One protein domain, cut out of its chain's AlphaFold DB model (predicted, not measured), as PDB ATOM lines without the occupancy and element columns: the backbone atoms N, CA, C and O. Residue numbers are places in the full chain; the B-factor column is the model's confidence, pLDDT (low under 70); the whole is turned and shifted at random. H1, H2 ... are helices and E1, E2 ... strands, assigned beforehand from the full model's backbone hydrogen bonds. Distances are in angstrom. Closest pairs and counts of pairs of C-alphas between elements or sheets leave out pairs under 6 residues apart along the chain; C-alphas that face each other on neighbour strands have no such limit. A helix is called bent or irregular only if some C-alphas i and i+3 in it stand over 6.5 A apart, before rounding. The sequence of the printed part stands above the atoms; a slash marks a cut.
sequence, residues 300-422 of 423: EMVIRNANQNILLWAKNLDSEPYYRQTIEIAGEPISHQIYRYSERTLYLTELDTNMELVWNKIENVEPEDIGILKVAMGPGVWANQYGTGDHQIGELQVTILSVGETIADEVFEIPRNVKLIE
ATOM      1  N   GLU A 300      90.966 135.887 106.303       97.81
ATOM      2  CA  GLU A 300      92.241 136.244 106.900       97.81
ATOM      3  C   GLU A 300      93.286 136.381 105.797       97.81
ATOM      4  O   GLU A 300      93.403 135.513 104.925       97.81
ATOM      5  N   MET A 301      94.060 137.464 105.818       97.69
ATOM      6  CA  MET A 301      95.135 137.648 104.850       97.69
ATOM      7  C   MET A 301      96.284 138.503 105.366       97.69
ATOM      8  O   MET A 301      96.139 139.306 106.285       97.69
ATOM      9  N   VAL A 302      97.425 138.357 104.701       97.19
ATOM     10  CA  VAL A 302      98.622 139.170 104.885       97.19
ATOM     11  C   VAL A 302      98.939 139.865 103.569       97.19
ATOM     12  O   VAL A 302      99.231 139.210 102.570       97.19
ATOM     13  N   ILE A 303      98.905 141.192 103.563       95.25
ATOM     14  CA  ILE A 303      99.316 142.017 102.425       95.25
ATOM     15  C   ILE A 303     100.736 142.500 102.699       95.25
ATOM     16  O   ILE A 303     100.979 143.186 103.691       95.25
ATOM     17  N   ARG A 304     101.681 142.153 101.827       94.69
ATOM     18  CA  ARG A 304     103.080 142.579 101.925       94.69
ATOM     19  C   ARG A 304     103.363 143.670 100.899       94.69
ATOM     20  O   ARG A 304     103.113 143.485  99.705       94.69
ATOM     21  N   ASN A 305     103.909 144.785 101.373       91.75
ATOM     22  CA  ASN A 305     104.391 145.884 100.546       91.75
ATOM     23  C   ASN A 305     105.784 146.316 101.027       91.75
ATOM     24  O   ASN A 305     105.922 146.884 102.110       91.75
ATOM     25  N   ALA A 306     106.815 146.041 100.228       90.69
ATOM     26  CA  ALA A 306     108.212 146.301 100.576       90.69
ATOM     27  C   ALA A 306     108.589 145.737 101.966       90.69
ATOM     28  O   ALA A 306     108.678 144.523 102.130       90.69
ATOM     29  N   ASN A 307     108.794 146.606 102.962       92.06
ATOM     30  CA  ASN A 307     109.179 146.232 104.331       92.06
ATOM     31  C   ASN A 307     107.998 146.223 105.320       92.06
ATOM     32  O   ASN A 307     108.218 146.092 106.528       92.06
ATOM     33  N   GLN A 308     106.774 146.404 104.824       93.50
ATOM     34  CA  GLN A 308     105.552 146.506 105.611       93.50
ATOM     35  C   GLN A 308     104.652 145.289 105.373       93.50
ATOM     36  O   GLN A 308     104.365 144.932 104.228       93.50
ATOM     37  N   ASN A 309     104.157 144.700 106.460       94.56
ATOM     38  CA  ASN A 309     103.108 143.686 106.423       94.56
ATOM     39  C   ASN A 309     101.826 144.266 107.018       94.56
ATOM     40  O   ASN A 309     101.853 144.903 108.069       94.56
ATOM     41  N   ILE A 310     100.699 144.023 106.358       95.31
ATOM     42  CA  ILE A 310      99.367 144.345 106.861       95.31
ATOM     43  C   ILE A 310      98.628 143.026 107.040       95.31
ATOM     44  O   ILE A 310      98.276 142.370 106.061       95.31
ATOM     45  N   LEU A 311      98.416 142.630 108.290       96.31
ATOM     46  CA  LEU A 311      97.634 141.459 108.648       96.31
ATOM     47  C   LEU A 311      96.188 141.893 108.865       96.31
ATOM     48  O   LEU A 311      95.926 142.830 109.624       96.31
ATOM     49  N   LEU A 312      95.264 141.226 108.182       97.00
ATOM     50  CA  LEU A 312      93.847 141.557 108.160       97.00
ATOM     51  C   LEU A 312      93.014 140.340 108.530       97.00
ATOM     52  O   LEU A 312      93.156 139.279 107.925       97.00
ATOM     53  N   TRP A 313      92.084 140.551 109.455       98.06
ATOM     54  CA  TRP A 313      91.011 139.618 109.771       98.06
ATOM     55  C   TRP A 313      89.688 140.356 109.666       98.06
ATOM     56  O   TRP A 313      89.509 141.425 110.258       98.06
ATOM     57  N   ALA A 314      88.748 139.772 108.941       97.00
ATOM     58  CA  ALA A 314      87.396 140.285 108.836       97.00
ATOM     59  C   ALA A 314      86.412 139.128 108.957       97.00
ATOM     60  O   ALA A 314      86.618 138.084 108.339       97.00
ATOM     61  N   LYS A 315      85.347 139.308 109.740       96.56
ATOM     62  CA  LYS A 315      84.238 138.350 109.804       96.56
ATOM     63  C   LYS A 315      82.888 139.045 109.842       96.56
ATOM     64  O   LYS A 315      82.784 140.166 110.340       96.56
ATOM     65  N   ASN A 316      81.866 138.334 109.371       93.88
ATOM     66  CA  ASN A 316      80.464 138.749 109.358       93.88
ATOM     67  C   ASN A 316      80.248 140.128 108.713       93.88
ATOM     68  O   ASN A 316      79.416 140.904 109.182       93.88
ATOM     69  N   LEU A 317      80.983 140.428 107.634       91.06
ATOM     70  CA  LEU A 317      80.961 141.746 106.985       91.06
ATOM     71  C   LEU A 317      79.566 142.216 106.539       91.06
ATOM     72  O   LEU A 317      79.336 143.417 106.449       91.06
ATOM     73  N   ASP A 318      78.639 141.284 106.317       88.06
ATOM     74  CA  ASP A 318      77.277 141.562 105.840       88.06
ATOM     75  C   ASP A 318      76.273 141.911 106.944       88.06
ATOM     76  O   ASP A 318      75.138 142.283 106.646       88.06
ATOM     77  N   SER A 319      76.627 141.710 108.215       90.06
ATOM     78  CA  SER A 319      75.663 141.791 109.318       90.06
ATOM     79  C   SER A 319      76.258 142.441 110.558       90.06
ATOM     80  O   SER A 319      75.913 143.569 110.896       90.06
ATOM     81  N   GLU A 320      77.171 141.740 111.219       93.62
ATOM     82  CA  GLU A 320      77.777 142.146 112.483       93.62
ATOM     83  C   GLU A 320      79.301 142.166 112.330       93.62
ATOM     84  O   GLU A 320      79.979 141.262 112.825       93.62
ATOM     85  N   PRO A 321      79.863 143.145 111.596       94.88
ATOM     86  CA  PRO A 321      81.251 143.098 111.170       94.88
ATOM     87  C   PRO A 321      82.230 143.192 112.342       94.88
ATOM     88  O   PRO A 321      82.230 144.149 113.115       94.88
ATOM     89  N   TYR A 322      83.152 142.241 112.412       96.94
ATOM     90  CA  TYR A 322      84.354 142.376 113.229       96.94
ATOM     91  C   TYR A 322      85.547 142.524 112.309       96.94
ATOM     92  O   TYR A 322      85.663 141.833 111.293       96.94
ATOM     93  N   TYR A 323      86.439 143.426 112.687       96.12
ATOM     94  CA  TYR A 323      87.592 143.774 111.882       96.12
ATOM     95  C   TYR A 323      88.818 143.905 112.768       96.12
ATOM     96  O   TYR A 323      88.763 144.538 113.821       96.12
ATOM     97  N   ARG A 324      89.934 143.324 112.339       97.19
ATOM     98  CA  ARG A 324      91.240 143.556 112.937       97.19
ATOM     99  C   ARG A 324      92.253 143.829 111.843       97.19
ATOM    100  O   ARG A 324      92.341 143.088 110.869       97.19
ATOM    101  N   GLN A 325      93.057 144.857 112.065       96.31
ATOM    102  CA  GLN A 325      94.231 145.160 111.269       96.31
ATOM    103  C   GLN A 325      95.445 145.245 112.178       96.31
ATOM    104  O   GLN A 325      95.391 145.796 113.278       96.31
ATOM    105  N   THR A 326      96.559 144.693 111.726       95.50
ATOM    106  CA  THR A 326      97.865 144.897 112.346       95.50
ATOM    107  C   THR A 326      98.856 145.278 111.263       95.50
ATOM    108  O   THR A 326      98.952 144.596 110.248       95.50
ATOM    109  N   ILE A 327      99.549 146.393 111.468       93.12
ATOM    110  CA  ILE A 327     100.601 146.862 110.573       93.12
ATOM    111  C   ILE A 327     101.937 146.619 111.254       93.12
ATOM    112  O   ILE A 327     102.181 147.131 112.348       93.12
ATOM    113  N   GLU A 328     102.805 145.886 110.574       94.06
ATOM    114  CA  GLU A 328     104.165 145.601 111.007       94.06
ATOM    115  C   GLU A 328     105.162 146.215 110.030       94.06
ATOM    116  O   GLU A 328     104.958 146.168 108.814       94.06
ATOM    117  N   ILE A 329     106.266 146.751 110.547       91.75
ATOM    118  CA  ILE A 329     107.426 147.162 109.752       91.75
ATOM    119  C   ILE A 329     108.635 146.399 110.272       91.75
ATOM    120  O   ILE A 329     108.930 146.433 111.463       91.75
ATOM    121  N   ALA A 330     109.331 145.698 109.375       90.56
ATOM    122  CA  ALA A 330     110.471 144.847 109.733       90.56
ATOM    123  C   ALA A 330     110.160 143.803 110.835       90.56
ATOM    124  O   ALA A 330     111.050 143.406 111.582       90.56
ATOM    125  N   GLY A 331     108.904 143.347 110.910       89.25
ATOM    126  CA  GLY A 331     108.435 142.352 111.883       89.25
ATOM    127  C   GLY A 331     107.986 142.920 113.232       89.25
ATOM    128  O   GLY A 331     107.487 142.162 114.054       89.25
ATOM    129  N   GLU A 332     108.115 144.231 113.451       90.81
ATOM    130  CA  GLU A 332     107.635 144.890 114.666       90.81
ATOM    131  C   GLU A 332     106.278 145.560 114.406       90.81
ATOM    132  O   GLU A 332     106.152 146.319 113.433       90.81
ATOM    133  N   PRO A 333     105.251 145.316 115.239       89.75
ATOM    134  CA  PRO A 333     103.962 145.972 115.093       89.75
ATOM    135  C   PRO A 333     104.088 147.460 115.425       89.75
ATOM    136  O   PRO A 333     104.598 147.840 116.475       89.75
ATOM    137  N   ILE A 334     103.585 148.308 114.533       91.75
ATOM    138  CA  ILE A 334     103.540 149.767 114.722       91.75
ATOM    139  C   ILE A 334     102.113 150.288 114.898       91.75
ATOM    140  O   ILE A 334     101.914 151.433 115.294       91.75
ATOM    141  N   SER A 335     101.112 149.471 114.570       91.81
ATOM    142  CA  SER A 335      99.705 149.827 114.713       91.81
ATOM    143  C   SER A 335      98.836 148.579 114.793       91.81
ATOM    144  O   SER A 335      98.959 147.666 113.973       91.81
ATOM    145  N   HIS A 336      97.915 148.576 115.749       93.69
ATOM    146  CA  HIS A 336      96.798 147.656 115.817       93.69
ATOM    147  C   HIS A 336      95.490 148.432 115.788       93.69
ATOM    148  O   HIS A 336      95.351 149.484 116.414       93.69
ATOM    149  N   GLN A 337      94.517 147.862 115.094       95.81
ATOM    150  CA  GLN A 337      93.151 148.347 115.046       95.81
ATOM    151  C   GLN A 337      92.219 147.151 115.205       95.81
ATOM    152  O   GLN A 337      92.391 146.147 114.517       95.81
ATOM    153  N   ILE A 338      91.246 147.243 116.106       97.19
ATOM    154  CA  ILE A 338      90.219 146.222 116.318       97.19
ATOM    155  C   ILE A 338      88.869 146.922 116.404       97.19
ATOM    156  O   ILE A 338      88.667 147.774 117.260       97.19
ATOM    157  N   TYR A 339      87.929 146.539 115.555       97.06
ATOM    158  CA  TYR A 339      86.540 146.958 115.643       97.06
ATOM    159  C   TYR A 339      85.658 145.781 116.042       97.06
ATOM    160  O   TYR A 339      85.776 144.683 115.483       97.06
ATOM    161  N   ARG A 340      84.753 146.033 116.990       97.19
ATOM    162  CA  ARG A 340      83.744 145.073 117.439       97.19
ATOM    163  C   ARG A 340      82.355 145.664 117.272       97.19
ATOM    164  O   ARG A 340      82.010 146.633 117.947       97.19
ATOM    165  N   TYR A 341      81.545 145.034 116.424       95.00
ATOM    166  CA  TYR A 341      80.187 145.499 116.151       95.00
ATOM    167  C   TYR A 341      79.271 145.459 117.378       95.00
ATOM    168  O   TYR A 341      78.536 146.410 117.629       95.00
ATOM    169  N   SER A 342      79.349 144.392 118.181       94.62
ATOM    170  CA  SER A 342      78.521 144.223 119.387       94.62
ATOM    171  C   SER A 342      78.704 145.345 120.411       94.62
ATOM    172  O   SER A 342      77.766 145.694 121.124       94.62
ATOM    173  N   GLU A 343      79.899 145.934 120.454       95.62
ATOM    174  CA  GLU A 343      80.257 147.043 121.337       95.62
ATOM    175  C   GLU A 343      80.183 148.403 120.629       95.62
ATOM    176  O   GLU A 343      80.344 149.436 121.277       95.62
ATOM    177  N   ARG A 344      79.999 148.422 119.300       93.50
ATOM    178  CA  ARG A 344      80.144 149.607 118.434       93.50
ATOM    179  C   ARG A 344      81.394 150.421 118.763       93.50
ATOM    180  O   ARG A 344      81.348 151.647 118.882       93.50
ATOM    181  N   THR A 345      82.500 149.718 118.991       95.31
ATOM    182  CA  THR A 345      83.707 150.305 119.572       95.31
ATOM    183  C   THR A 345      84.920 149.976 118.715       95.31
ATOM    184  O   THR A 345      85.141 148.825 118.321       95.31
ATOM    185  N   LEU A 346      85.701 151.016 118.428       95.56
ATOM    186  CA  LEU A 346      86.980 150.935 117.748       95.56
ATOM    187  C   LEU A 346      88.112 151.051 118.765       95.56
ATOM    188  O   LEU A 346      88.260 152.068 119.435       95.56
ATOM    189  N   TYR A 347      88.943 150.025 118.828       95.62
ATOM    190  CA  TYR A 347      90.174 149.995 119.597       95.62
ATOM    191  C   TYR A 347      91.354 150.246 118.666       95.62
ATOM    192  O   TYR A 347      91.469 149.606 117.620       95.62
ATOM    193  N   LEU A 348      92.237 151.156 119.045       94.19
ATOM    194  CA  LEU A 348      93.423 151.512 118.271       94.19
ATOM    195  C   LEU A 348      94.619 151.673 119.196       94.19
ATOM    196  O   LEU A 348      94.466 152.074 120.346       94.19
ATOM    197  N   THR A 349      95.809 151.370 118.690       91.69
ATOM    198  CA  THR A 349      97.047 151.653 119.414       91.69
ATOM    199  C   THR A 349      97.690 152.943 118.941       91.69
ATOM    200  O   THR A 349      97.848 153.150 117.738       91.69
ATOM    201  N   GLU A 350      98.159 153.742 119.890       85.88
ATOM    202  CA  GLU A 350      99.000 154.915 119.664       85.88
ATOM    203  C   GLU A 350     100.335 154.742 120.392       85.88
ATOM    204  O   GLU A 350     100.409 154.045 121.402       85.88
ATOM    205  N   LEU A 351     101.399 155.362 119.876       84.50
ATOM    206  CA  LEU A 351     102.683 155.412 120.573       84.50
ATOM    207  C   LEU A 351     102.607 156.453 121.692       84.50
ATOM    208  O   LEU A 351     102.304 157.621 121.437       84.50
ATOM    209  N   ASP A 352     102.903 156.041 122.921       84.50
ATOM    210  CA  ASP A 352     103.013 156.953 124.052       84.50
ATOM    211  C   ASP A 352     104.340 157.739 124.035       84.50
ATOM    212  O   ASP A 352     105.174 157.633 123.132       84.50
ATOM    213  N   THR A 353     104.568 158.542 125.076       85.38
ATOM    214  CA  THR A 353     105.807 159.321 125.232       85.38
ATOM    215  C   THR A 353     107.072 158.469 125.352       85.38
ATOM    216  O   THR A 353     108.168 158.998 125.173       85.38
ATOM    217  N   ASN A 354     106.939 157.180 125.669       87.00
ATOM    218  CA  ASN A 354     108.032 156.222 125.794       87.00
ATOM    219  C   ASN A 354     108.193 155.353 124.539       87.00
ATOM    220  O   ASN A 354     109.032 154.456 124.544       87.00
ATOM    221  N   MET A 355     107.446 155.644 123.463       83.56
ATOM    222  CA  MET A 355     107.397 154.843 122.235       83.56
ATOM    223  C   MET A 355     106.829 153.430 122.457       83.56
ATOM    224  O   MET A 355     107.138 152.516 121.693       83.56
ATOM    225  N   GLU A 356     105.992 153.245 123.477       86.06
ATOM    226  CA  GLU A 356     105.251 152.007 123.707       86.06
ATOM    227  C   GLU A 356     103.841 152.122 123.115       86.06
ATOM    228  O   GLU A 356     103.209 153.178 123.172       86.06
ATOM    229  N   LEU A 357     103.331 151.035 122.527       85.75
ATOM    230  CA  LEU A 357     101.969 151.003 121.995       85.75
ATOM    231  C   LEU A 357     100.958 150.907 123.136       85.75
ATOM    232  O   LEU A 357     100.921 149.916 123.870       85.75
ATOM    233  N   VAL A 358     100.085 151.903 123.237       90.88
ATOM    234  CA  VAL A 358      99.005 151.945 124.222       90.88
ATOM    235  C   VAL A 358      97.654 151.952 123.526       90.88
ATOM    236  O   VAL A 358      97.489 152.580 122.485       90.88
ATOM    237  N   TRP A 359      96.689 151.220 124.088       92.69
ATOM    238  CA  TRP A 359      95.357 151.083 123.508       92.69
ATOM    239  C   TRP A 359      94.422 152.199 123.960       92.69
ATOM    240  O   TRP A 359      94.207 152.402 125.158       92.69
ATOM    241  N   ASN A 360      93.788 152.816 122.973       92.00
ATOM    242  CA  ASN A 360      92.683 153.749 123.111       92.00
ATOM    243  C   ASN A 360      91.400 153.100 122.578       92.00
ATOM    244  O   ASN A 360      91.449 152.221 121.710       92.00
ATOM    245  N   LYS A 361      90.246 153.547 123.083       94.25
ATOM    246  CA  LYS A 361      88.924 153.148 122.584       94.25
ATOM    247  C   LYS A 361      88.123 154.359 122.116       94.25
ATOM    248  O   LYS A 361      88.170 155.417 122.739       94.25
ATOM    249  N   ILE A 362      87.361 154.179 121.044       92.06
ATOM    250  CA  ILE A 362      86.382 155.135 120.527       92.06
ATOM    251  C   ILE A 362      85.043 154.407 120.459       92.06
ATOM    252  O   ILE A 362      84.906 153.418 119.743       92.06
ATOM    253  N   GLU A 363      84.074 154.875 121.238       93.44
ATOM    254  CA  GLU A 363      82.736 154.284 121.346       93.44
ATOM    255  C   GLU A 363      81.760 154.929 120.345       93.44
ATOM    256  O   GLU A 363      81.983 156.048 119.883       93.44
ATOM    257  N   ASN A 364      80.639 154.252 120.070       91.44
ATOM    258  CA  ASN A 364      79.577 154.691 119.149       91.44
ATOM    259  C   ASN A 364      80.044 154.895 117.698       91.44
ATOM    260  O   ASN A 364      79.603 155.822 117.024       91.44
ATOM    261  N   VAL A 365      80.935 154.025 117.227       88.75
ATOM    262  CA  VAL A 365      81.468 154.057 115.863       88.75
ATOM    263  C   VAL A 365      80.632 153.147 114.964       88.75
ATOM    264  O   VAL A 365      80.531 151.941 115.224       88.75
ATOM    265  N   GLU A 366      80.053 153.703 113.902       89.12
ATOM    266  CA  GLU A 366      79.321 152.913 112.909       89.12
ATOM    267  C   GLU A 366      80.298 152.296 111.881       89.12
ATOM    268  O   GLU A 366      81.372 152.855 111.619       89.12
ATOM    269  N   PRO A 367      79.989 151.123 111.292       85.19
ATOM    270  CA  PRO A 367      80.881 150.456 110.340       85.19
ATOM    271  C   PRO A 367      81.294 151.315 109.137       85.19
ATOM    272  O   PRO A 367      82.408 151.184 108.611       85.19
ATOM    273  N   GLU A 368      80.402 152.199 108.695       83.31
ATOM    274  CA  GLU A 368      80.622 153.112 107.577       83.31
ATOM    275  C   GLU A 368      81.713 154.141 107.893       83.31
ATOM    276  O   GLU A 368      82.522 154.458 107.015       83.31
ATOM    277  N   ASP A 369      81.799 154.594 109.147       82.06
ATOM    278  CA  ASP A 369      82.736 155.632 109.593       82.06
ATOM    279  C   ASP A 369      84.195 155.161 109.534       82.06
ATOM    280  O   ASP A 369      85.111 155.948 109.289       82.06
ATOM    281  N   ILE A 370      84.419 153.857 109.707       83.12
ATOM    282  CA  ILE A 370      85.752 153.234 109.648       83.12
ATOM    283  C   ILE A 370      86.050 152.584 108.298       83.12
ATOM    284  O   ILE A 370      87.098 151.962 108.117       83.12
ATOM    285  N   GLY A 371      85.148 152.738 107.326       83.94
ATOM    286  CA  GLY A 371      85.348 152.252 105.968       83.94
ATOM    287  C   GLY A 371      85.332 150.729 105.842       83.94
ATOM    288  O   GLY A 371      85.997 150.211 104.944       83.94
ATOM    289  N   ILE A 372      84.561 150.007 106.668       85.94
ATOM    290  CA  ILE A 372      84.392 148.544 106.545       85.94
ATOM    291  C   ILE A 372      83.955 148.144 105.129       85.94
ATOM    292  O   ILE A 372      84.427 147.141 104.593       85.94
ATOM    293  N   LEU A 373      83.152 148.974 104.459       81.25
ATOM    294  CA  LEU A 373      82.762 148.739 103.068       81.25
ATOM    295  C   LEU A 373      83.972 148.654 102.118       81.25
ATOM    296  O   LEU A 373      83.983 147.841 101.199       81.25
ATOM    297  N   LYS A 374      85.035 149.438 102.356       83.25
ATOM    298  CA  LYS A 374      86.276 149.358 101.565       83.25
ATOM    299  C   LYS A 374      87.022 148.049 101.818       83.25
ATOM    300  O   LYS A 374      87.642 147.526 100.896       83.25
ATOM    301  N   VAL A 375      86.945 147.512 103.038       86.31
ATOM    302  CA  VAL A 375      87.515 146.202 103.393       86.31
ATOM    303  C   VAL A 375      86.780 145.089 102.644       86.31
ATOM    304  O   VAL A 375      87.428 144.229 102.053       86.31
ATOM    305  N   ALA A 376      85.445 145.146 102.589       85.75
ATOM    306  CA  ALA A 376      84.636 144.206 101.812       85.75
ATOM    307  C   ALA A 376      84.934 144.300 100.304       85.75
ATOM    308  O   ALA A 376      85.212 143.291  99.658       85.75
ATOM    309  N   MET A 377      84.954 145.518  99.754       83.31
ATOM    310  CA  MET A 377      85.113 145.765  98.315       83.31
ATOM    311  C   MET A 377      86.549 145.639  97.783       83.31
ATOM    312  O   MET A 377      86.742 145.550  96.573       83.31
ATOM    313  N   GLY A 378      87.562 145.675  98.648       88.44
ATOM    314  CA  GLY A 378      88.962 145.485  98.267       88.44
ATOM    315  C   GLY A 378      89.453 144.100  98.689       88.44
ATOM    316  O   GLY A 378      89.267 143.139  97.939       88.44
ATOM    317  N   PRO A 379      90.037 143.970  99.894       91.56
ATOM    318  CA  PRO A 379      90.487 142.690 100.439       91.56
ATOM    319  C   PRO A 379      89.450 141.557 100.361       91.56
ATOM    320  O   PRO A 379      89.795 140.451  99.956       91.56
ATOM    321  N   GLY A 380      88.177 141.815 100.673       91.88
ATOM    322  CA  GLY A 380      87.124 140.793 100.614       91.88
ATOM    323  C   GLY A 380      86.878 140.250  99.204       91.88
ATOM    324  O   GLY A 380      86.685 139.044  99.030       91.88
ATOM    325  N   VAL A 381      86.942 141.109  98.183       91.44
ATOM    326  CA  VAL A 381      86.865 140.697  96.772       91.44
ATOM    327  C   VAL A 381      88.089 139.870  96.393       91.44
ATOM    328  O   VAL A 381      87.938 138.828  95.760       91.44
ATOM    329  N   TRP A 382      89.292 140.271  96.821       91.50
ATOM    330  CA  TRP A 382      90.508 139.491  96.569       91.50
ATOM    331  C   TRP A 382      90.435 138.103  97.207       91.50
ATOM    332  O   TRP A 382      90.707 137.111  96.533       91.50
ATOM    333  N   ALA A 383      90.006 138.023  98.468       93.88
ATOM    334  CA  ALA A 383      89.820 136.764  99.180       93.88
ATOM    335  C   ALA A 383      88.894 135.813  98.409       93.88
ATOM    336  O   ALA A 383      89.257 134.666  98.152       93.88
ATOM    337  N   ASN A 384      87.731 136.302  97.971       93.00
ATOM    338  CA  ASN A 384      86.778 135.483  97.226       93.00
ATOM    339  C   ASN A 384      87.263 135.117  95.813       93.00
ATOM    340  O   ASN A 384      87.039 133.999  95.356       93.00
ATOM    341  N   GLN A 385      87.917 136.046  95.114       91.75
ATOM    342  CA  GLN A 385      88.353 135.843  93.733       91.75
ATOM    343  C   GLN A 385      89.547 134.885  93.627       91.75
ATOM    344  O   GLN A 385      89.583 134.062  92.711       91.75
ATOM    345  N   TYR A 386      90.536 135.023  94.510       91.19
ATOM    346  CA  TYR A 386      91.812 134.313  94.402       91.19
ATOM    347  C   TYR A 386      91.891 133.070  95.299       91.19
ATOM    348  O   TYR A 386      92.662 132.158  95.003       91.19
ATOM    349  N   GLY A 387      91.070 132.992  96.352       93.62
ATOM    350  CA  GLY A 387      91.089 131.880  97.301       93.62
ATOM    351  C   GLY A 387      92.366 131.833  98.146       93.62
ATOM    352  O   GLY A 387      93.240 132.693  98.050       93.62
ATOM    353  N   THR A 388      92.488 130.816  98.998       96.75
ATOM    354  CA  THR A 388      93.651 130.637  99.882       96.75
ATOM    355  C   THR A 388      94.946 130.408  99.097       96.75
ATOM    356  O   THR A 388      94.951 129.638  98.135       96.75
ATOM    357  N   GLY A 389      96.049 131.013  99.534       96.12
ATOM    358  CA  GLY A 389      97.372 130.872  98.920       96.12
ATOM    359  C   GLY A 389      98.111 132.197  98.749       96.12
ATOM    360  O   GLY A 389      97.643 133.252  99.177       96.12
ATOM    361  N   ASP A 390      99.282 132.124  98.119       97.00
ATOM    362  CA  ASP A 390     100.107 133.284  97.784       97.00
ATOM    363  C   ASP A 390      99.768 133.807  96.387       97.00
ATOM    364  O   ASP A 390      99.843 133.075  95.399       97.00
ATOM    365  N   HIS A 391      99.456 135.098  96.298       93.81
ATOM    366  CA  HIS A 391      99.011 135.763  95.079       93.81
ATOM    367  C   HIS A 391      99.742 137.083  94.870       93.81
ATOM    368  O   HIS A 391     100.019 137.814  95.819       93.81
ATOM    369  N   GLN A 392     100.006 137.415  93.610       93.94
ATOM    370  CA  GLN A 392     100.517 138.725  93.221       93.94
ATOM    371  C   GLN A 392      99.354 139.564  92.677       93.94
ATOM    372  O   GLN A 392      98.797 139.245  91.625       93.94
ATOM    373  N   ILE A 393      98.979 140.633  93.386       89.19
ATOM    374  CA  ILE A 393      97.867 141.523  93.021       89.19
ATOM    375  C   ILE A 393      98.439 142.915  92.747       89.19
ATOM    376  O   ILE A 393      98.711 143.695  93.659       89.19
ATOM    377  N   GLY A 394      98.661 143.216  91.465       89.94
ATOM    378  CA  GLY A 394      99.415 144.404  91.062       89.94
ATOM    379  C   GLY A 394     100.856 144.326  91.570       89.94
ATOM    380  O   GLY A 394     101.574 143.369  91.278       89.94
ATOM    381  N   GLU A 395     101.270 145.317  92.352       86.69
ATOM    382  CA  GLU A 395     102.601 145.370  92.977       86.69
ATOM    383  C   GLU A 395     102.644 144.696  94.360       86.69
ATOM    384  O   GLU A 395     103.719 144.522  94.928       86.69
ATOM    385  N   LEU A 396     101.493 144.272  94.893       89.88
ATOM    386  CA  LEU A 396     101.380 143.695  96.231       89.88
ATOM    387  C   LEU A 396     101.508 142.171  96.198       89.88
ATOM    388  O   LEU A 396     100.875 141.502  95.378       89.88
ATOM    389  N   GLN A 397     102.251 141.627  97.161       95.12
ATOM    390  CA  GLN A 397     102.251 140.195  97.448       95.12
ATOM    391  C   GLN A 397     101.232 139.927  98.559       95.12
ATOM    392  O   GLN A 397     101.405 140.375  99.691       95.12
ATOM    393  N   VAL A 398     100.172 139.188  98.248       95.69
ATOM    394  CA  VAL A 398      99.065 138.905  99.167       95.69
ATOM    395  C   VAL A 398      99.034 137.414  99.479       95.69
ATOM    396  O   VAL A 398      98.932 136.594  98.575       95.69
ATOM    397  N   THR A 399      99.103 137.055 100.756       97.38
ATOM    398  CA  THR A 399      98.875 135.688 101.231       97.38
ATOM    399  C   THR A 399      97.488 135.619 101.850       97.38
ATOM    400  O   THR A 399      97.257 136.211 102.902       97.38
ATOM    401  N   ILE A 400      96.562 134.906 101.220       97.38
ATOM    402  CA  ILE A 400      95.221 134.668 101.760       97.38
ATOM    403  C   ILE A 400      95.277 133.378 102.581       97.38
ATOM    404  O   ILE A 400      95.532 132.302 102.038       97.38
ATOM    405  N   LEU A 401      95.071 133.493 103.891       96.06
ATOM    406  CA  LEU A 401      95.206 132.389 104.841       96.06
ATOM    407  C   LEU A 401      93.904 131.594 104.963       96.06
ATOM    408  O   LEU A 401      93.943 130.366 104.957       96.06
ATOM    409  N   SER A 402      92.759 132.277 105.002       96.62
ATOM    410  CA  SER A 402      91.437 131.644 105.054       96.62
ATOM    411  C   SER A 402      90.389 132.471 104.308       96.62
ATOM    412  O   SER A 402      90.489 133.698 104.215       96.62
ATOM    413  N   VAL A 403      89.383 131.792 103.745       95.75
ATOM    414  CA  VAL A 403      88.261 132.404 103.012       95.75
ATOM    415  C   VAL A 403      86.977 131.664 103.359       95.75
ATOM    416  O   VAL A 403      86.882 130.455 103.170       95.75
ATOM    417  N   GLY A 404      85.980 132.381 103.871       90.81
ATOM    418  CA  GLY A 404      84.680 131.833 104.264       90.81
ATOM    419  C   GLY A 404      84.683 131.027 105.570       90.81
ATOM    420  O   GLY A 404      83.611 130.751 106.104       90.81
ATOM    421  N   GLU A 405      85.855 130.687 106.108       90.69
ATOM    422  CA  GLU A 405      85.993 129.964 107.373       90.69
ATOM    423  C   GLU A 405      85.622 130.835 108.581       90.69
ATOM    424  O   GLU A 405      85.682 132.065 108.546       90.69
ATOM    425  N   THR A 406      85.208 130.189 109.673       91.50
ATOM    426  CA  THR A 406      84.887 130.891 110.921       91.50
ATOM    427  C   THR A 406      86.173 131.338 111.608       91.50
ATOM    428  O   THR A 406      87.002 130.508 111.971       91.50
ATOM    429  N   ILE A 407      86.317 132.645 111.820       95.31
ATOM    430  CA  ILE A 407      87.448 133.228 112.550       95.31
ATOM    431  C   ILE A 407      87.105 133.275 114.038       95.31
ATOM    432  O   ILE A 407      86.062 133.812 114.424       95.31
ATOM    433  N   ALA A 408      87.998 132.729 114.862       95.12
ATOM    434  CA  ALA A 408      87.830 132.638 116.307       95.12
ATOM    435  C   ALA A 408      87.658 134.027 116.961       95.12
ATOM    436  O   ALA A 408      88.257 135.016 116.523       95.12
ATOM    437  N   ASP A 409      86.817 134.124 117.994       93.44
ATOM    438  CA  ASP A 409      86.496 135.397 118.658       93.44
ATOM    439  C   ASP A 409      87.725 136.024 119.332       93.44
ATOM    440  O   ASP A 409      87.870 137.247 119.338       93.44
ATOM    441  N   GLU A 410      88.662 135.192 119.789       95.06
ATOM    442  CA  GLU A 410      89.904 135.587 120.454       95.06
ATOM    443  C   GLU A 410      90.794 136.466 119.564       95.06
ATOM    444  O   GLU A 410      91.561 137.290 120.065       95.06
ATOM    445  N   VAL A 411      90.669 136.352 118.237       94.88
ATOM    446  CA  VAL A 411      91.382 137.215 117.281       94.88
ATOM    447  C   VAL A 411      90.970 138.676 117.447       94.88
ATOM    448  O   VAL A 411      91.782 139.572 117.227       94.88
ATOM    449  N   PHE A 412      89.738 138.943 117.869       96.19
ATOM    450  CA  PHE A 412      89.220 140.295 118.061       96.19
ATOM    451  C   PHE A 412      89.297 140.735 119.529       96.19
ATOM    452  O   PHE A 412      88.830 141.822 119.872       96.19
ATOM    453  N   GLU A 413      89.910 139.940 120.409       94.56
ATOM    454  CA  GLU A 413      90.190 140.338 121.786       94.56
ATOM    455  C   GLU A 413      91.415 141.265 121.871       94.56
ATOM    456  O   GLU A 413      92.392 141.132 121.132       94.56
ATOM    457  N   ILE A 414      91.368 142.226 122.798       91.19
ATOM    458  CA  ILE A 414      92.541 143.037 123.144       91.19
ATOM    459  C   ILE A 414      93.443 142.148 124.003       91.19
ATOM    460  O   ILE A 414      92.923 141.433 124.868       91.19
ATOM    461  N   PRO A 415      94.774 142.168 123.823       87.19
ATOM    462  CA  PRO A 415      95.655 141.347 124.640       87.19
ATOM    463  C   PRO A 415      95.460 141.645 126.137       87.19
ATOM    464  O   PRO A 415      95.535 142.795 126.565       87.19
ATOM    465  N   ARG A 416      95.243 140.596 126.947       76.25
ATOM    466  CA  ARG A 416      94.861 140.680 128.380       76.25
ATOM    467  C   ARG A 416      95.842 141.449 129.274       76.25
ATOM    468  O   ARG A 416      95.524 141.762 130.416       76.25
ATOM    469  N   ASN A 417      97.036 141.726 128.766       73.06
ATOM    470  CA  ASN A 417      98.165 142.258 129.519       73.06
ATOM    471  C   ASN A 417      98.294 143.780 129.362       73.06
ATOM    472  O   ASN A 417      99.247 144.354 129.886       73.06
ATOM    473  N   VAL A 418      97.405 144.421 128.595       77.75
ATOM    474  CA  VAL A 418      97.596 145.806 128.158       77.75
ATOM    475  C   VAL A 418      96.616 146.746 128.844       77.75
ATOM    476  O   VAL A 418      95.449 146.426 129.064       77.75
ATOM    477  N   LYS A 419      97.122 147.921 129.216       73.38
ATOM    478  CA  LYS A 419      96.355 148.963 129.885       73.38
ATOM    479  C   LYS A 419      95.552 149.751 128.849       73.38
ATOM    480  O   LYS A 419      96.131 150.297 127.915       73.38
ATOM    481  N   LEU A 420      94.236 149.812 129.037       77.44
ATOM    482  CA  LEU A 420      93.355 150.703 128.285       77.44
ATOM    483  C   LEU A 420      93.432 152.108 128.883       77.44
ATOM    484  O   LEU A 420      93.316 152.267 130.102       77.44
ATOM    485  N   ILE A 421      93.626 153.111 128.033       74.25
ATOM    486  CA  ILE A 421      93.449 154.512 128.412       74.25
ATOM    487  C   ILE A 421      92.001 154.885 128.084       74.25
ATOM    488  O   ILE A 421      91.565 154.781 126.938       74.25
ATOM    489  N   GLU A 422      91.243 155.276 129.107       66.88
ATOM    490  CA  GLU A 422      89.943 155.915 128.905       66.88
ATOM    491  C   GLU A 422      90.157 157.415 128.642       66.88
ATOM    492  O   GLU A 422      91.014 158.010 129.306       66.88
TER     493      GLU A 422
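Overview. This is residues 300 to 422 of the 423 residues of the protein "Ferric oxidoreductase domain-containing protein" of Anoxybacillus tepidamans (UniProt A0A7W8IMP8). Picture one broad, twisted wall of eight antiparallel strands, with helix H1 packed over one face near E8, E1 and E2, so that sheet and helix make two layers. The last stretch, residues 404 to 422, folds back across the side away from H1, passing through the short helix H2, and ends beside E6. The 123 printed residues, 300 to 422, hold eight named strands and two named helices in the order E1 E2 E3 E4 E5 E6 H1 E7 E8 H2. Across the sheet the order is E6 - E5 - E4 - E3 - E2 - E1 - E8 - E7, and the class is mixed, helices and strands. The whole is compact, with a radius of gyration of the C-alphas of 14.7 A and a rounded outline spanning 41 by 35 by 24 A.

Arrangement. Start at E1, residues 300 to 305, which makes a hairpin with E2, residues 308 to 315; look there for N 303 and O 310, 2.8 A apart. E3, residues 322 to 329, is the next antiparallel neighbour, with N 311 and O 326 at 2.8 A. E4, residues 332 to 340, follows beside E3, with N 325 and O 337 at 2.8 A, and bends by 51 degrees at residue 335. Beyond it come E5, residues 345 to 351, with N 347 and O 338 at 2.8 A, and the edge strand E6, residues 357 to 363, with N 360 and O 348 at 2.8 A. E1 to E6 form a meander, each strand the antiparallel neighbour of the one before. Then find H1, residues 372 to 386, on the sheet; its closest C-alpha pair with E8, residues 396 to 403, is Ala 383 and Val 403, 6.0 A apart. E8 is antiparallel to E1 at 174 degrees, with N 302 and O 399 at 2.8 A. On the other side of E8 is the edge strand E7, residues 389 to 393, with N 391 and O 398 at 2.8 A; the two form a hairpin. H2, residues 409 to 412, only grazes the sheet; its closest C-alphas with E4 are those of Phe 412 and Ile 338, 6.3 A apart. H1 and H2 are apart. In H1, 10 of 11 O i to N i+4 pairs are within hydrogen-bond range; H2 is too short for such a pair, but its one O i to N i+3 pair is within range.

Along the chain. Find C-alpha 300 at (92.241, 136.244, 106.900), where E1 begins, and follow it to residue 305. E2 runs 23.2 A from residue 308 to 315, and E3 runs 23.8 A from 322 to 329. E4, the longest strand by residues, covers 24.1 A from 332 to 340. E5, 345 to 351, measures 19.7 A, and E6, 357 to 363, 19.5 A. H1 begins at C-alpha 372, (84.392, 148.544, 106.545), and reaches residue 386 after 20.1 A; it is neither bent nor irregular, but only just: C-alphas 376 and 379 are 6.2 A apart. E7 runs from 389 to 393, and E8 covers 18.6 A from 396 to 403. H2 goes from 409 to 412 and ends at C-alpha 412, (89.220, 140.295, 118.061).

Size, cuts and confidence. The two C-alphas farthest apart are those of Thr 353 and Gln 385, 43.0 A. The printed part has no cut, and none of the links between its named elements is long. After H2, look at residues 420 to 421, which pair in parallel with residues 359 to 360 of E6. The mean pLDDT of the printed part is 91.1, and one residue, 422, is under 70.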